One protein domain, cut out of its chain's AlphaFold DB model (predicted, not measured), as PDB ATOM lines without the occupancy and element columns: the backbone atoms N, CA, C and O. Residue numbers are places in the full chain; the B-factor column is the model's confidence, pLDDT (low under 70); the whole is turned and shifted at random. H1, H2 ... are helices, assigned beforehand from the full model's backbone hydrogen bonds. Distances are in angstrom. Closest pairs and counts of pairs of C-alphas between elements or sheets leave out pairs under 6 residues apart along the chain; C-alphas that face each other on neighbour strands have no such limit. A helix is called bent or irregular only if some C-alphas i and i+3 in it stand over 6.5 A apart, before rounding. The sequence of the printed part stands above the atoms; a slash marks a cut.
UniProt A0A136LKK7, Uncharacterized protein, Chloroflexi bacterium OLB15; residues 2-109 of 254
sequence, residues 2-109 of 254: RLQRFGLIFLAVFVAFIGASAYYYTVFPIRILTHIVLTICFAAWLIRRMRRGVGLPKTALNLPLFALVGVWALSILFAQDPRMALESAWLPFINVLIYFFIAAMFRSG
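Overview. This is residues 2 to 109 of the 254 residues of an uncharacterized protein of Chloroflexi bacterium OLB15 (UniProt A0A136LKK7). The longest helix, H5, runs through the middle with a kink in it; H4 folds back along it side by side as a helical hairpin, and H3 crosses it steeply. Near its first residues H3 meets the end of H1 as a V with the short H2 at the tip, and residues 2 to 10 of H1 stick out free. The 108 printed residues have five named helices in the order H1, H2, H3, H4, H5 and no named strand, and the class is all helix. The whole is compact, with a radius of gyration of the C-alphas of 15.0 A and spans of 44 by 31 by 22 A.

Along the chain. H5, residues 82 to 107, is 36.4 A long and ends at C-alpha 107 at (-1.496, -14.854, 69.684). It is irregular, but only just: C-alphas 88 and 91 are 6.9 A apart, and it has a kink of 36 degrees near residue 89. H4, residues 62 to 77, is 22.4 A long. H3, residues 28 to 51, is 34.2 A long and begins at C-alpha 28 at (17.750, 14.540, 77.992). H2, residues 22 to 26, is 6.3 A long. H1, residues 2 to 19, is 23.7 A long and begins at C-alpha 2 at (-1.665, -0.039, 56.096).

Arrangement. H3 is the hub and touches H1, H2 and H5. Residues 35 to 42 of H3 touch residues 90 to 97 of H5, the closest C-alphas being those of Phe 42 and Leu 97, 6.9 A apart. These two helices run the same way at a steep tilt of 48 degrees. H4 and H5 touch as a helical hairpin, opposite ways at a shallow tilt of 13 degrees, with the C-alphas of Ile 76 and Pro 82 closest at 5.2 A. Residues 15 to 19 of H1 touch residues 30 to 34 of H3, where the C-alphas of Gly 19 and Thr 34 are closest at 5.1 A. H1 and H3 run opposite ways at a steep tilt of 41 degrees. H2 and H3 touch only at the corner, the C-alphas of Tyr 24 and Arg 31 being closest at 4.7 A. H1 and H2 are close but not clearly touching, with the C-alphas of Ile 18 and Tyr 24 closest at 6.8 A. H1 and H2 are both apart from H4 and H5, and H3 is apart from H4. The packing of the helices is mostly crossed, only just, with 1 of 3 pairs at a shallow tilt. Each O i to N i+4 pair is within hydrogen-bond range in H2, H3 and H4, against 13 of 14 in H1 and 20 of 22 in H5.

Size, cuts and confidence. The C-alphas of Arg 2 and Gln 80, the two farthest apart, are 47.5 A apart. The printed part has no cut and no long link: H1 to H2, H2 to H3 and H4 to H5 are tight, and the 10 residues from H3 to H4 make a short link. The mean pLDDT of the printed part is 93.8, and no printed residue is under 70.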
ATOM      1  N   ARG A   2      -2.968  -0.643  56.462       76.62
ATOM      2  CA  ARG A   2      -1.665  -0.039  56.096       76.62
ATOM      3  C   ARG A   2      -1.137   0.974  57.127       76.62
ATOM      4  O   ARG A   2       0.003   0.847  57.549       76.62
ATOM      5  N   LEU A   3      -1.982   1.888  57.611       81.88
ATOM      6  CA  LEU A   3      -1.582   2.899  58.606       81.88
ATOM      7  C   LEU A   3      -1.090   2.288  59.930       81.88
ATOM      8  O   LEU A   3      -0.098   2.737  60.485       81.88
ATOM      9  N   GLN A   4      -1.736   1.219  60.408       82.81
ATOM     10  CA  GLN A   4      -1.316   0.509  61.626       82.81
ATOM     11  C   GLN A   4       0.038  -0.186  61.450       82.81
ATOM     12  O   GLN A   4       0.839  -0.209  62.378       82.81
ATOM     13  N   ARG A   5       0.301  -0.730  60.253       87.81
ATOM     14  CA  ARG A   5       1.589  -1.341  59.912       87.81
ATOM     15  C   ARG A   5       2.704  -0.302  59.890       87.81
ATOM     16  O   ARG A   5       3.726  -0.516  60.527       87.81
ATOM     17  N   PHE A   6       2.491   0.823  59.208       90.19
ATOM     18  CA  PHE A   6       3.466   1.913  59.191       90.19
ATOM     19  C   PHE A   6       3.692   2.478  60.590       90.19
ATOM     20  O   PHE A   6       4.837   2.593  61.003       90.19
ATOM     21  N   GLY A   7       2.624   2.729  61.354       90.62
ATOM     22  CA  GLY A   7       2.731   3.197  62.735       90.62
ATOM     23  C   GLY A   7       3.554   2.257  63.619       90.62
ATOM     24  O   GLY A   7       4.396   2.727  64.375       90.62
ATOM     25  N   LEU A   8       3.378   0.937  63.480       92.00
ATOM     26  CA  LEU A   8       4.205  -0.042  64.188       92.00
ATOM     27  C   LEU A   8       5.675   0.036  63.766       92.00
ATOM     28  O   LEU A   8       6.539   0.046  64.632       92.00
ATOM     29  N   ILE A   9       5.958   0.084  62.462       93.75
ATOM     30  CA  ILE A   9       7.334   0.133  61.950       93.75
ATOM     31  C   ILE A   9       8.027   1.416  62.418       93.75
ATOM     32  O   ILE A   9       9.127   1.338  62.951       93.75
ATOM     33  N   PHE A  10       7.378   2.575  62.290       93.88
ATOM     34  CA  PHE A  10       7.925   3.849  62.762       93.88
ATOM     35  C   PHE A  10       8.155   3.849  64.272       93.88
ATOM     36  O   PHE A  10       9.220   4.263  64.724       93.88
ATOM     37  N   LEU A  11       7.199   3.334  65.051       94.44
ATOM     38  CA  LEU A  11       7.372   3.194  66.494       94.44
ATOM     39  C   LEU A  11       8.538   2.256  66.824       94.44
ATOM     40  O   LEU A  11       9.317   2.549  67.722       94.44
ATOM     41  N   ALA A  12       8.690   1.153  66.093       95.00
ATOM     42  CA  ALA A  12       9.763   0.195  66.313       95.00
ATOM     43  C   ALA A  12      11.141   0.768  65.932       95.00
ATOM     44  O   ALA A  12      12.100   0.547  66.664       95.00
ATOM     45  N   VAL A  13      11.232   1.559  64.853       95.31
ATOM     46  CA  VAL A  13      12.440   2.322  64.486       95.31
ATOM     47  C   VAL A  13      12.790   3.317  65.589       95.31
ATOM     48  O   VAL A  13      13.929   3.335  66.049       95.31
ATOM     49  N   PHE A  14      11.808   4.101  66.046       94.75
ATOM     50  CA  PHE A  14      11.998   5.052  67.136       94.75
ATOM     51  C   PHE A  14      12.494   4.349  68.400       94.75
ATOM     52  O   PHE A  14      13.506   4.753  68.959       94.75
ATOM     53  N   VAL A  15      11.837   3.269  68.832       94.12
ATOM     54  CA  VAL A  15      12.252   2.512  70.020       94.12
ATOM     55  C   VAL A  15      13.661   1.955  69.845       94.12
ATOM     56  O   VAL A  15      14.490   2.173  70.715       94.12
ATOM     57  N   ALA A  16      13.959   1.268  68.742       93.12
ATOM     58  CA  ALA A  16      15.232   0.572  68.582       93.12
ATOM     59  C   ALA A  16      16.429   1.527  68.451       93.12
ATOM     60  O   ALA A  16      17.444   1.311  69.102       93.12
ATOM     61  N   PHE A  17      16.313   2.576  67.634       94.38
ATOM     62  CA  PHE A  17      17.460   3.405  67.236       94.38
ATOM     63  C   PHE A  17      17.525   4.766  67.930       94.38
ATOM     64  O   PHE A  17      18.549   5.436  67.858       94.38
ATOM     65  N   ILE A  18      16.455   5.184  68.611       93.06
ATOM     66  CA  ILE A  18      16.389   6.484  69.291       93.06
ATOM     67  C   ILE A  18      16.111   6.261  70.780       93.06
ATOM     68  O   ILE A  18      16.990   6.489  71.610       93.06
ATOM     69  N   GLY A  19      14.932   5.746  71.124       87.50
ATOM     70  CA  GLY A  19      14.434   5.686  72.498       87.50
ATOM     71  C   GLY A  19      15.030   4.598  73.396       87.50
ATOM     72  O   GLY A  19      14.993   4.743  74.610       87.50
ATOM     73  N   ALA A  20      15.607   3.533  72.846       85.62
ATOM     74  CA  ALA A  20      16.313   2.484  73.597       85.62
ATOM     75  C   ALA A  20      17.779   2.341  73.150       85.62
ATOM     76  O   ALA A  20      18.390   1.283  73.290       85.62
ATOM     77  N   SER A  21      18.335   3.418  72.594       90.06
ATOM     78  CA  SER A  21      19.735   3.530  72.178       90.06
ATOM     79  C   SER A  21      20.533   4.384  73.169       90.06
ATOM     80  O   SER A  21      19.981   4.880  74.156       90.06
ATOM     81  N   ALA A  22      21.829   4.598  72.913       92.12
ATOM     82  CA  ALA A  22      22.681   5.452  73.748       92.12
ATOM     83  C   ALA A  22      22.064   6.838  73.990       92.12
ATOM     84  O   ALA A  22      22.195   7.401  75.078       92.12
ATOM     85  N   TYR A  23      21.332   7.346  72.995       90.69
ATOM     86  CA  TYR A  23      20.694   8.656  73.024       90.69
ATOM     87  C   TYR A  23      19.683   8.818  74.164       90.69
ATOM     88  O   TYR A  23      19.541   9.917  74.694       90.69
ATOM     89  N   TYR A  24      19.028   7.743  74.612       91.44
ATOM     90  CA  TYR A  24      18.140   7.788  75.780       91.44
ATOM     91  C   TYR A  24      18.878   8.202  77.061       91.44
ATOM     92  O   TYR A  24      18.340   8.909  77.921       91.44
ATOM     93  N   TYR A  25      20.127   7.764  77.200       89.75
ATOM     94  CA  TYR A  25      20.926   8.023  78.388       89.75
ATOM     95  C   TYR A  25      21.683   9.342  78.288       89.75
ATOM     96  O   TYR A  25      21.816  10.020  79.304       89.75
ATOM     97  N   THR A  26      22.113   9.735  77.089       91.75
ATOM     98  CA  THR A  26      22.981  10.905  76.884       91.75
ATOM     99  C   THR A  26      22.237  12.183  76.500       91.75
ATOM    100  O   THR A  26      22.745  13.271  76.755       91.75
ATOM    101  N   VAL A  27      21.032  12.091  75.927       94.38
ATOM    102  CA  VAL A  27      20.280  13.249  75.422       94.38
ATOM    103  C   VAL A  27      18.959  13.388  76.176       94.38
ATOM    104  O   VAL A  27      17.984  12.680  75.920       94.38
ATOM    105  N   PHE A  28      18.906  14.343  77.108       92.69
ATOM    106  CA  PHE A  28      17.750  14.540  77.992       92.69
ATOM    107  C   PHE A  28      16.410  14.761  77.252       92.69
ATOM    108  O   PHE A  28      15.435  14.090  77.605       92.69
ATOM    109  N   PRO A  29      16.326  15.581  76.182       95.88
ATOM    110  CA  PRO A  29      15.095  15.690  75.393       95.88
ATOM    111  C   PRO A  29      14.625  14.359  74.791       95.88
ATOM    112  O   PRO A  29      13.428  14.071  74.799       95.88
ATOM    113  N   ILE A  30      15.551  13.515  74.320       93.94
ATOM    114  CA  ILE A  30      15.228  12.188  73.769       93.94
ATOM    115  C   ILE A  30      14.686  11.280  74.871       93.94
ATOM    116  O   ILE A  30      13.710  10.560  74.647       93.94
ATOM    117  N   ARG A  31      15.256  11.350  76.078       93.12
ATOM    118  CA  ARG A  31      14.746  10.626  77.244       93.12
ATOM    119  C   ARG A  31      13.298  10.999  77.549       93.12
ATOM    120  O   ARG A  31      12.461  10.100  77.635       93.12
ATOM    121  N   ILE A  32      12.991  12.293  77.677       94.31
ATOM    122  CA  ILE A  32      11.626  12.774  77.958       94.31
ATOM    123  C   ILE A  32      10.667  12.331  76.855       94.31
ATOM    124  O   ILE A  32       9.618  11.753  77.143       94.31
ATOM    125  N   LEU A  33      11.038  12.562  75.593       95.44
ATOM    126  CA  LEU A  33      10.214  12.184  74.451       95.44
ATOM    127  C   LEU A  33       9.903  10.684  74.471       95.44
ATOM    128  O   LEU A  33       8.752  10.286  74.302       95.44
ATOM    129  N   THR A  34      10.911   9.855  74.742       94.56
ATOM    130  CA  THR A  34      10.754   8.401  74.848       94.56
ATOM    131  C   THR A  34       9.803   8.016  75.972       94.56
ATOM    132  O   THR A  34       8.920   7.187  75.753       94.56
ATOM    133  N   HIS A  35       9.930   8.632  77.151       94.06
ATOM    134  CA  HIS A  35       8.999   8.388  78.250       94.06
ATOM    135  C   HIS A  35       7.575   8.697  77.809       94.06
ATOM    136  O   HIS A  35       6.728   7.811  77.847       94.06
ATOM    137  N   ILE A  36       7.313   9.910  77.321       95.12
ATOM    138  CA  ILE A  36       5.965  10.352  76.944       95.12
ATOM    139  C   ILE A  36       5.372   9.436  75.867       95.12
ATOM    140  O   ILE A  36       4.282   8.891  76.050       95.12
ATOM    141  N   VAL A  37       6.102   9.215  74.770       95.56
ATOM    142  CA  VAL A  37       5.623   8.423  73.629       95.56
ATOM    143  C   VAL A  37       5.324   6.987  74.054       95.56
ATOM    144  O   VAL A  37       4.223   6.493  73.803       95.56
ATOM    145  N   LEU A  38       6.256   6.314  74.737       95.44
ATOM    146  CA  LEU A  38       6.063   4.911  75.113       95.44
ATOM    147  C   LEU A  38       5.006   4.750  76.205       95.44
ATOM    148  O   LEU A  38       4.205   3.817  76.120       95.44
ATOM    149  N   THR A  39       4.918   5.685  77.156       95.19
ATOM    150  CA  THR A  39       3.837   5.701  78.155       95.19
ATOM    151  C   THR A  39       2.485   5.767  77.471       95.19
ATOM    152  O   THR A  39       1.640   4.908  77.706       95.19
ATOM    153  N   ILE A  40       2.278   6.749  76.590       96.12
ATOM    154  CA  ILE A  40       0.990   6.956  75.923       96.12
ATOM    155  C   ILE A  40       0.647   5.749  75.049       96.12
ATOM    156  O   ILE A  40      -0.465   5.227  75.137       96.12
ATOM    157  N   CYS A  41       1.592   5.261  74.239       95.38
ATOM    158  CA  CYS A  41       1.360   4.120  73.357       95.38
ATOM    159  C   CYS A  41       0.997   2.848  74.134       95.38
ATOM    160  O   CYS A  41      -0.006   2.200  73.811       95.38
ATOM    161  N   PHE A  42       1.771   2.487  75.162       95.56
ATOM    162  CA  PHE A  42       1.513   1.269  75.926       95.56
ATOM    163  C   PHE A  42       0.324   1.405  76.878       95.56
ATOM    164  O   PHE A  42      -0.437   0.446  77.001       95.56
ATOM    165  N   ALA A  43       0.085   2.578  77.471       95.75
ATOM    166  CA  ALA A  43      -1.113   2.831  78.269       95.75
ATOM    167  C   ALA A  43      -2.377   2.735  77.407       95.75
ATOM    168  O   ALA A  43      -3.293   1.988  77.747       95.75
ATOM    169  N   ALA A  44      -2.418   3.399  76.246       96.06
ATOM    170  CA  ALA A  44      -3.552   3.315  75.324       96.06
ATOM    171  C   ALA A  44      -3.787   1.874  74.845       96.06
ATOM    172  O   ALA A  44      -4.928   1.401  74.786       96.06
ATOM    173  N   TRP A  45      -2.710   1.144  74.537       95.56
ATOM    174  CA  TRP A  45      -2.787  -0.267  74.175       95.56
ATOM    175  C   TRP A  45      -3.351  -1.130  75.313       95.56
ATOM    176  O   TRP A  45      -4.259  -1.933  75.064       95.56
ATOM    177  N   LEU A  46      -2.862  -0.946  76.541       95.81
ATOM    178  CA  LEU A  46      -3.270  -1.711  77.717       95.81
ATOM    179  C   LEU A  46      -4.727  -1.415  78.092       95.81
ATOM    180  O   LEU A  46      -5.526  -2.346  78.191       95.81
ATOM    181  N   ILE A  47      -5.106  -0.136  78.189       96.12
ATOM    182  CA  ILE A  47      -6.480   0.311  78.467       96.12
ATOM    183  C   ILE A  47      -7.446  -0.293  77.447       96.12
ATOM    184  O   ILE A  47      -8.478  -0.851  77.820       96.12
ATOM    185  N   ARG A  48      -7.105  -0.254  76.152       95.56
ATOM    186  CA  ARG A  48      -7.941  -0.847  75.100       95.56
ATOM    187  C   ARG A  48      -8.137  -2.352  75.290       95.56
ATOM    188  O   ARG A  48      -9.212  -2.858  74.979       95.56
ATOM    189  N   ARG A  49      -7.127  -3.083  75.770       94.75
ATOM    190  CA  ARG A  49      -7.260  -4.523  76.049       94.75
ATOM    191  C   ARG A  49      -8.103  -4.810  77.278       94.75
ATOM    192  O   ARG A  49      -8.913  -5.732  77.225       94.75
ATOM    193  N   MET A  50      -7.945  -4.011  78.331       94.88
ATOM    194  CA  MET A  50      -8.747  -4.134  79.548       94.88
ATOM    195  C   MET A  50     -10.222  -3.848  79.260       94.88
ATOM    196  O   MET A  50     -11.074  -4.662  79.594       94.88
ATOM    197  N   ARG A  51     -10.525  -2.783  78.505       95.44
ATOM    198  CA  ARG A  51     -11.899  -2.450  78.079       95.44
ATOM    199  C   ARG A  51     -12.565  -3.526  77.217       95.44
ATOM    200  O   ARG A  51     -13.783  -3.602  77.181       95.44
ATOM    201  N   ARG A  52     -11.783  -4.345  76.509       93.69
ATOM    202  CA  ARG A  52     -12.288  -5.462  75.691       93.69
ATOM    203  C   ARG A  52     -12.370  -6.788  76.458       93.69
ATOM    204  O   ARG A  52     -12.650  -7.805  75.837       93.69
ATOM    205  N   GLY A  53     -12.048  -6.809  77.755       91.06
ATOM    206  CA  GLY A  53     -12.048  -8.026  78.576       91.06
ATOM    207  C   GLY A  53     -10.975  -9.056  78.198       91.06
ATOM    208  O   GLY A  53     -10.996 -10.177  78.690       91.06
ATOM    209  N   VAL A  54     -10.021  -8.701  77.328       90.94
ATOM    210  CA  VAL A  54      -8.991  -9.637  76.835       90.94
ATOM    211  C   VAL A  54      -7.835  -9.773  77.831       90.94
ATOM    212  O   VAL A  54      -7.176 -10.812  77.879       90.94
ATOM    213  N   GLY A  55      -7.578  -8.722  78.617       92.19
ATOM    214  CA  GLY A  55      -6.490  -8.683  79.594       92.19
ATOM    215  C   GLY A  55      -5.087  -8.773  78.977       92.19
ATOM    216  O   GLY A  55      -4.872  -8.498  77.788       92.19
ATOM    217  N   LEU A  56      -4.109  -9.145  79.808       93.25
ATOM    218  CA  LEU A  56      -2.741  -9.441  79.377       93.25
ATOM    219  C   LEU A  56      -2.655 -10.838  78.734       93.25
ATOM    220  O   LEU A  56      -3.380 -11.756  79.129       93.25
ATOM    221  N   PRO A  57      -1.763 -11.046  77.749       93.62
ATOM    222  CA  PRO A  57      -1.606 -12.363  77.158       93.62
ATOM    223  C   PRO A  57      -1.027 -13.335  78.191       93.62
ATOM    224  O   PRO A  57      -0.038 -13.048  78.860       93.62
ATOM    225  N   LYS A  58      -1.653 -14.509  78.312       92.50
ATOM    226  CA  LYS A  58      -1.151 -15.621  79.126       92.50
ATOM    227  C   LYS A  58       0.087 -16.231  78.460       92.50
ATOM    228  O   LYS A  58      -0.020 -16.721  77.336       92.50
ATOM    229  N   THR A  59       1.230 -16.179  79.139       94.31
ATOM    230  CA  THR A  59       2.493 -16.817  78.735       94.31
ATOM    231  C   THR A  59       3.146 -17.481  79.947       94.31
ATOM    232  O   THR A  59       2.862 -17.097  81.083       94.31
ATOM    233  N   ALA A  60       4.041 -18.448  79.721       93.75
ATOM    234  CA  ALA A  60       4.786 -19.106  80.800       93.75
ATOM    235  C   ALA A  60       5.679 -18.130  81.594       93.75
ATOM    236  O   ALA A  60       5.980 -18.378  82.756       93.75
ATOM    237  N   LEU A  61       6.053 -16.994  80.993       94.56
ATOM    238  CA  LEU A  61       6.878 -15.969  81.633       94.56
ATOM    239  C   LEU A  61       6.071 -14.948  82.443       94.56
ATOM    240  O   LEU A  61       6.672 -14.080  83.059       94.56
ATOM    241  N   ASN A  62       4.736 -15.035  82.493       95.25
ATOM    242  CA  ASN A  62       3.930 -14.046  83.218       95.25
ATOM    243  C   ASN A  62       4.328 -13.957  84.693       95.25
ATOM    244  O   ASN A  62       4.597 -12.865  85.177       95.25
ATOM    245  N   LEU A  63       4.388 -15.096  85.389       96.12
ATOM    246  CA  LEU A  63       4.733 -15.123  86.809       96.12
ATOM    247  C   LEU A  63       6.170 -14.620  87.059       96.12
ATOM    248  O   LEU A  63       6.309 -13.697  87.860       96.12
ATOM    249  N   PRO A  64       7.213 -15.113  86.355       97.12
ATOM    250  CA  PRO A  64       8.560 -14.550  86.467       97.12
ATOM    251  C   PRO A  64       8.628 -13.040  86.204       97.12
ATOM    252  O   PRO A  64       9.294 -12.320  86.941       97.12
ATOM    253  N   LEU A  65       7.918 -12.543  85.188       96.69
ATOM    254  CA  LEU A  65       7.908 -11.116  84.858       96.69
ATOM    255  C   LEU A  65       7.184 -10.283  85.918       96.69
ATOM    256  O   LEU A  65       7.656  -9.205  86.257       96.69
ATOM    257  N   PHE A  66       6.069 -10.767  86.471       96.44
ATOM    258  CA  PHE A  66       5.384 -10.075  87.565       96.44
ATOM    259  C   PHE A  66       6.209 -10.076  88.847       96.44
ATOM    260  O   PHE A  66       6.256  -9.053  89.523       96.44
ATOM    261  N   ALA A  67       6.899 -11.176  89.155       97.44
ATOM    262  CA  ALA A  67       7.834 -11.226  90.272       97.44
ATOM    263  C   ALA A  67       8.967 -10.207  90.085       97.44
ATOM    264  O   ALA A  67       9.253  -9.441  90.998       97.44
ATOM    265  N   LEU A  68       9.548 -10.130  88.883       96.56
ATOM    266  CA  LEU A  68      10.590  -9.157  88.551       96.56
ATOM    267  C   LEU A  68      10.099  -7.706  88.689       96.56
ATOM    268  O   LEU A  68      10.768  -6.885  89.310       96.56
ATOM    269  N   VAL A  69       8.904  -7.402  88.170       96.88
ATOM    270  CA  VAL A  69       8.257  -6.089  88.335       96.88
ATOM    271  C   VAL A  69       8.000  -5.782  89.811       96.88
ATOM    272  O   VAL A  69       8.223  -4.653  90.238       96.88
ATOM    273  N   GLY A  70       7.572  -6.774  90.596       97.44
ATOM    274  CA  GLY A  70       7.385  -6.645  92.040       97.44
ATOM    275  C   GLY A  70       8.690  -6.331  92.770       97.44
ATOM    276  O   GLY A  70       8.718  -5.418  93.588       97.44
ATOM    277  N   VAL A  71       9.785  -7.016  92.421       97.19
ATOM    278  CA  VAL A  71      11.123  -6.720  92.952       97.19
ATOM    279  C   VAL A  71      11.517  -5.283  92.629       97.19
ATOM    280  O   VAL A  71      11.890  -4.554  93.540       97.19
ATOM    281  N   TRP A  72      11.364  -4.835  91.379       96.81
ATOM    282  CA  TRP A  72      11.665  -3.448  91.014       96.81
ATOM    283  C   TRP A  72      10.791  -2.438  91.759       96.81
ATOM    284  O   TRP A  72      11.308  -1.427  92.221       96.81
ATOM    285  N   ALA A  73       9.497  -2.711  91.931       96.44
ATOM    286  CA  ALA A  73       8.604  -1.847  92.697       96.44
ATOM    287  C   ALA A  73       9.053  -1.719  94.161       96.44
ATOM    288  O   ALA A  73       9.142  -0.607  94.677       96.44
ATOM    289  N   LEU A  74       9.407  -2.833  94.811       97.19
ATOM    290  CA  LEU A  74       9.957  -2.815  96.168       97.19
ATOM    291  C   LEU A  74      11.300  -2.076  96.215       97.19
ATOM    292  O   LEU A  74      11.501  -1.240  97.090       97.19
ATOM    293  N   SER A  75      12.194  -2.313  95.252       96.94
ATOM    294  CA  SER A  75      13.473  -1.602  95.167       96.94
ATOM    295  C   SER A  75      13.296  -0.090  95.036       96.94
ATOM    296  O   SER A  75      14.062   0.644  95.643       96.94
ATOM    297  N   ILE A  76      12.290   0.383  94.292       97.25
ATOM    298  CA  ILE A  76      11.975   1.816  94.181       97.25
ATOM    299  C   ILE A  76      11.486   2.368  95.525       97.25
ATOM    300  O   ILE A  76      11.936   3.432  95.940       97.25
ATOM    301  N   LEU A  77      10.588   1.653  96.212       96.69
ATOM    302  CA  LEU A  77      10.023   2.088  97.496       96.69
ATOM    303  C   LEU A  77      11.076   2.186  98.608       96.69
ATOM    304  O   LEU A  77      10.985   3.074  99.449       96.69
ATOM    305  N   PHE A  78      12.064   1.289  98.605       97.50
ATOM    306  CA  PHE A  78      13.139   1.248  99.603       97.50
ATOM    307  C   PHE A  78      14.441   1.923  99.140       97.50
ATOM    308  O   PHE A  78      15.458   1.830  99.827       97.50
ATOM    309  N   ALA A  79      14.447   2.584  97.978       97.31
ATOM    310  CA  ALA A  79      15.620   3.304  97.499       97.31
ATOM    311  C   ALA A  79      15.884   4.561  98.342       97.31
ATOM    312  O   ALA A  79      14.959   5.233  98.788       97.31
ATOM    313  N   GLN A  80      17.163   4.921  98.487       97.38
ATOM    314  CA  GLN A  80      17.570   6.185  99.118       97.38
ATOM    315  C   GLN A  80      17.027   7.407  98.360       97.38
ATOM    316  O   GLN A  80      16.644   8.395  98.976       97.38
ATOM    317  N   ASP A  81      16.959   7.311  97.029       97.19
ATOM    318  CA  ASP A  81      16.315   8.286  96.151       97.19
ATOM    319  C   ASP A  81      15.251   7.576  95.287       97.19
ATOM    320  O   ASP A  81      15.561   7.049  94.208       97.19
ATOM    321  N   PRO A  82      13.986   7.527  95.753       94.62
ATOM    322  CA  PRO A  82      12.898   6.865  95.035       94.62
ATOM    323  C   PRO A  82      12.618   7.471  93.660       94.62
ATOM    324  O   PRO A  82      12.186   6.762  92.749       94.62
ATOM    325  N   ARG A  83      12.871   8.774  93.480       93.88
ATOM    326  CA  ARG A  83      12.646   9.449  92.200       93.88
ATOM    327  C   ARG A  83      13.640   8.940  91.164       93.88
ATOM    328  O   ARG A  83      13.228   8.491  90.096       93.88
ATOM    329  N   MET A  84      14.931   8.973  91.486       93.25
ATOM    330  CA  MET A  84      15.973   8.483  90.582       93.25
ATOM    331  C   MET A  84      15.819   6.978  90.307       93.25
ATOM    332  O   MET A  84      16.028   6.525  89.175       93.25
ATOM    333  N   ALA A  85      15.401   6.205  91.314       95.00
ATOM    334  CA  ALA A  85      15.100   4.786  91.153       95.00
ATOM    335  C   ALA A  85      13.937   4.547  90.176       95.00
ATOM    336  O   ALA A  85      14.052   3.707  89.283       95.00
ATOM    337  N   LEU A  86      12.845   5.312  90.293       94.06
ATOM    338  CA  LEU A  86      11.701   5.223  89.384       94.06
ATOM    339  C   LEU A  86      12.083   5.594  87.946       94.06
ATOM    340  O   LEU A  86      11.744   4.859  87.018       94.06
ATOM    341  N   GLU A  87      12.810   6.699  87.757       91.19
ATOM    342  CA  GLU A  87      13.291   7.131  86.437       91.19
ATOM    343  C   GLU A  87      14.180   6.052  85.783       91.19
ATOM    344  O   GLU A  87      14.074   5.780  84.585       91.19
ATOM    345  N   SER A  88      15.011   5.368  86.577       90.56
ATOM    346  CA  SER A  88      15.881   4.283  86.101       90.56
ATOM    347  C   SER A  88      15.113   2.993  85.784       90.56
ATOM    348  O   SER A  88      15.442   2.290  84.825       90.56
ATOM    349  N   ALA A  89      14.071   2.684  86.560       93.81
ATOM    350  CA  ALA A  89      13.227   1.503  86.376       93.81
ATOM    351  C   ALA A  89      12.205   1.646  85.237       93.81
ATOM    352  O   ALA A  89      11.643   0.645  84.780       93.81
ATOM    353  N   TRP A  90      11.986   2.866  84.735       93.31
ATOM    354  CA  TRP A  90      10.999   3.146  83.697       93.31
ATOM    355  C   TRP A  90      11.203   2.310  82.427       93.31
ATOM    356  O   TRP A  90      10.292   1.610  81.978       93.31
ATOM    357  N   LEU A  91      12.410   2.333  81.852       91.50
ATOM    358  CA  LEU A  91      12.719   1.584  80.631       91.50
ATOM    359  C   LEU A  91      12.585   0.055  80.825       91.50
ATOM    360  O   LEU A  91      11.961  -0.588  79.977       91.50
ATOM    361  N   PRO A  92      13.065  -0.548  81.932       93.69
ATOM    362  CA  PRO A  92      12.743  -1.932  82.282       93.69
ATOM    363  C   PRO A  92      11.241  -2.259  82.299       93.69
ATOM    364  O   PRO A  92      10.841  -3.270  81.716       93.69
ATOM    365  N   PHE A  93      10.385  -1.408  82.880       95.25
ATOM    366  CA  PHE A  93       8.930  -1.623  82.841       95.25
ATOM    367  C   PHE A  93       8.380  -1.590  81.413       95.25
ATOM    368  O   PHE A  93       7.578  -2.448  81.032       95.25
ATOM    369  N   ILE A  94       8.846  -0.646  80.594       94.56
ATOM    370  CA  ILE A  94       8.480  -0.583  79.178       94.56
ATOM    371  C   ILE A  94       8.924  -1.850  78.433       94.56
ATOM    372  O   ILE A  94       8.149  -2.376  77.638       94.56
ATOM    373  N   ASN A  95      10.100  -2.411  78.725       94.00
ATOM    374  CA  ASN A  95      10.559  -3.666  78.115       94.00
ATOM    375  C   ASN A  95       9.642  -4.854  78.451       94.00
ATOM    376  O   ASN A  95       9.349  -5.678  77.580       94.00
ATOM    377  N   VAL A  96       9.112  -4.918  79.677       96.12
ATOM    378  CA  VAL A  96       8.093  -5.914  80.055       96.12
ATOM    379  C   VAL A  96       6.798  -5.710  79.254       96.12
ATOM    380  O   VAL A  96       6.191  -6.675  78.780       96.12
ATOM    381  N   LEU A  97       6.381  -4.460  79.031       95.94
ATOM    382  CA  LEU A  97       5.217  -4.153  78.192       95.94
ATOM    383  C   LEU A  97       5.459  -4.483  76.712       95.94
ATOM    384  O   LEU A  97       4.558  -5.024  76.069       95.94
ATOM    385  N   ILE A  98       6.667  -4.247  76.187       95.00
ATOM    386  CA  ILE A  98       7.084  -4.672  74.843       95.00
ATOM    387  C   ILE A  98       6.961  -6.193  74.716       95.00
ATOM    388  O   ILE A  98       6.377  -6.674  73.744       95.00
ATOM    389  N   TYR A  99       7.424  -6.958  75.711       96.00
ATOM    390  CA  TYR A  99       7.255  -8.413  75.723       96.00
ATOM    391  C   TYR A  99       5.779  -8.814  75.602       96.00
ATOM    392  O   TYR A  99       5.411  -9.586  74.711       96.00
ATOM    393  N   PHE A 100       4.901  -8.257  76.445       96.62
ATOM    394  CA  PHE A 100       3.472  -8.568  76.382       96.62
ATOM    395  C   PHE A 100       2.832  -8.120  75.066       96.62
ATOM    396  O   PHE A 100       1.935  -8.795  74.556       96.62
ATOM    397  N   PHE A 101       3.283  -7.009  74.493       95.62
ATOM    398  CA  PHE A 101       2.834  -6.539  73.189       95.62
ATOM    399  C   PHE A 101       3.225  -7.506  72.065       95.62
ATOM    400  O   PHE A 101       2.380  -7.872  71.248       95.62
ATOM    401  N   ILE A 102       4.460  -8.004  72.051       94.81
ATOM    402  CA  ILE A 102       4.906  -8.994  71.062       94.81
ATOM    403  C   ILE A 102       4.155 -10.318  71.263       94.81
ATOM    404  O   ILE A 102       3.595 -10.862  70.311       94.81
ATOM    405  N   ALA A 103       4.025 -10.800  72.502       95.56
ATOM    406  CA  ALA A 103       3.249 -12.004  72.809       95.56
ATOM    407  C   ALA A 103       1.784 -11.881  72.345       95.56
ATOM    408  O   ALA A 103       1.187 -12.831  71.834       95.56
ATOM    409  N   ALA A 104       1.199 -10.687  72.475       94.69
ATOM    410  CA  ALA A 104      -0.124 -10.382  71.954       94.69
ATOM    411  C   ALA A 104      -0.209 -10.509  70.432       94.69
ATOM    412  O   ALA A 104      -1.166 -11.106  69.941       94.69
ATOM    413  N   MET A 105       0.776  -9.965  69.711       93.44
ATOM    414  CA  MET A 105       0.847 -10.053  68.252       93.44
ATOM    415  C   MET A 105       0.939 -11.501  67.779       93.44
ATOM    416  O   MET A 105       0.279 -11.878  66.813       93.44
ATOM    417  N   PHE A 106       1.714 -12.332  68.476       93.06
ATOM    418  CA  PHE A 106       1.849 -13.745  68.135       93.06
ATOM    419  C   PHE A 106       0.520 -14.481  68.313       93.06
ATOM    420  O   PHE A 106       0.079 -15.186  67.406       93.06
ATOM    421  N   ARG A 107      -0.181 -14.244  69.430       91.00
ATOM    422  CA  ARG A 107      -1.496 -14.854  69.684       91.00
ATOM    423  C   ARG A 107      -2.583 -14.390  68.717       91.00
ATOM    424  O   ARG A 107      -3.515 -15.144  68.469       91.00
ATOM    425  N   SER A 108      -2.481 -13.180  68.172       89.44
ATOM    426  CA  SER A 108      -3.434 -12.660  67.185       89.44
ATOM    427  C   SER A 108      -3.076 -13.013  65.735       89.44
ATOM    428  O   SER A 108      -3.652 -12.434  64.820       89.44
ATOM    429  N   GLY A 109      -2.085 -13.883  65.500       90.25
ATOM    430  CA  GLY A 109      -1.632 -14.257  64.154       90.25
ATOM    431  C   GLY A 109      -0.787 -13.196  63.436       90.25
ATOM    432  O   GLY A 109      -0.366 -13.406  62.301       90.25
TER     433      GLY A 109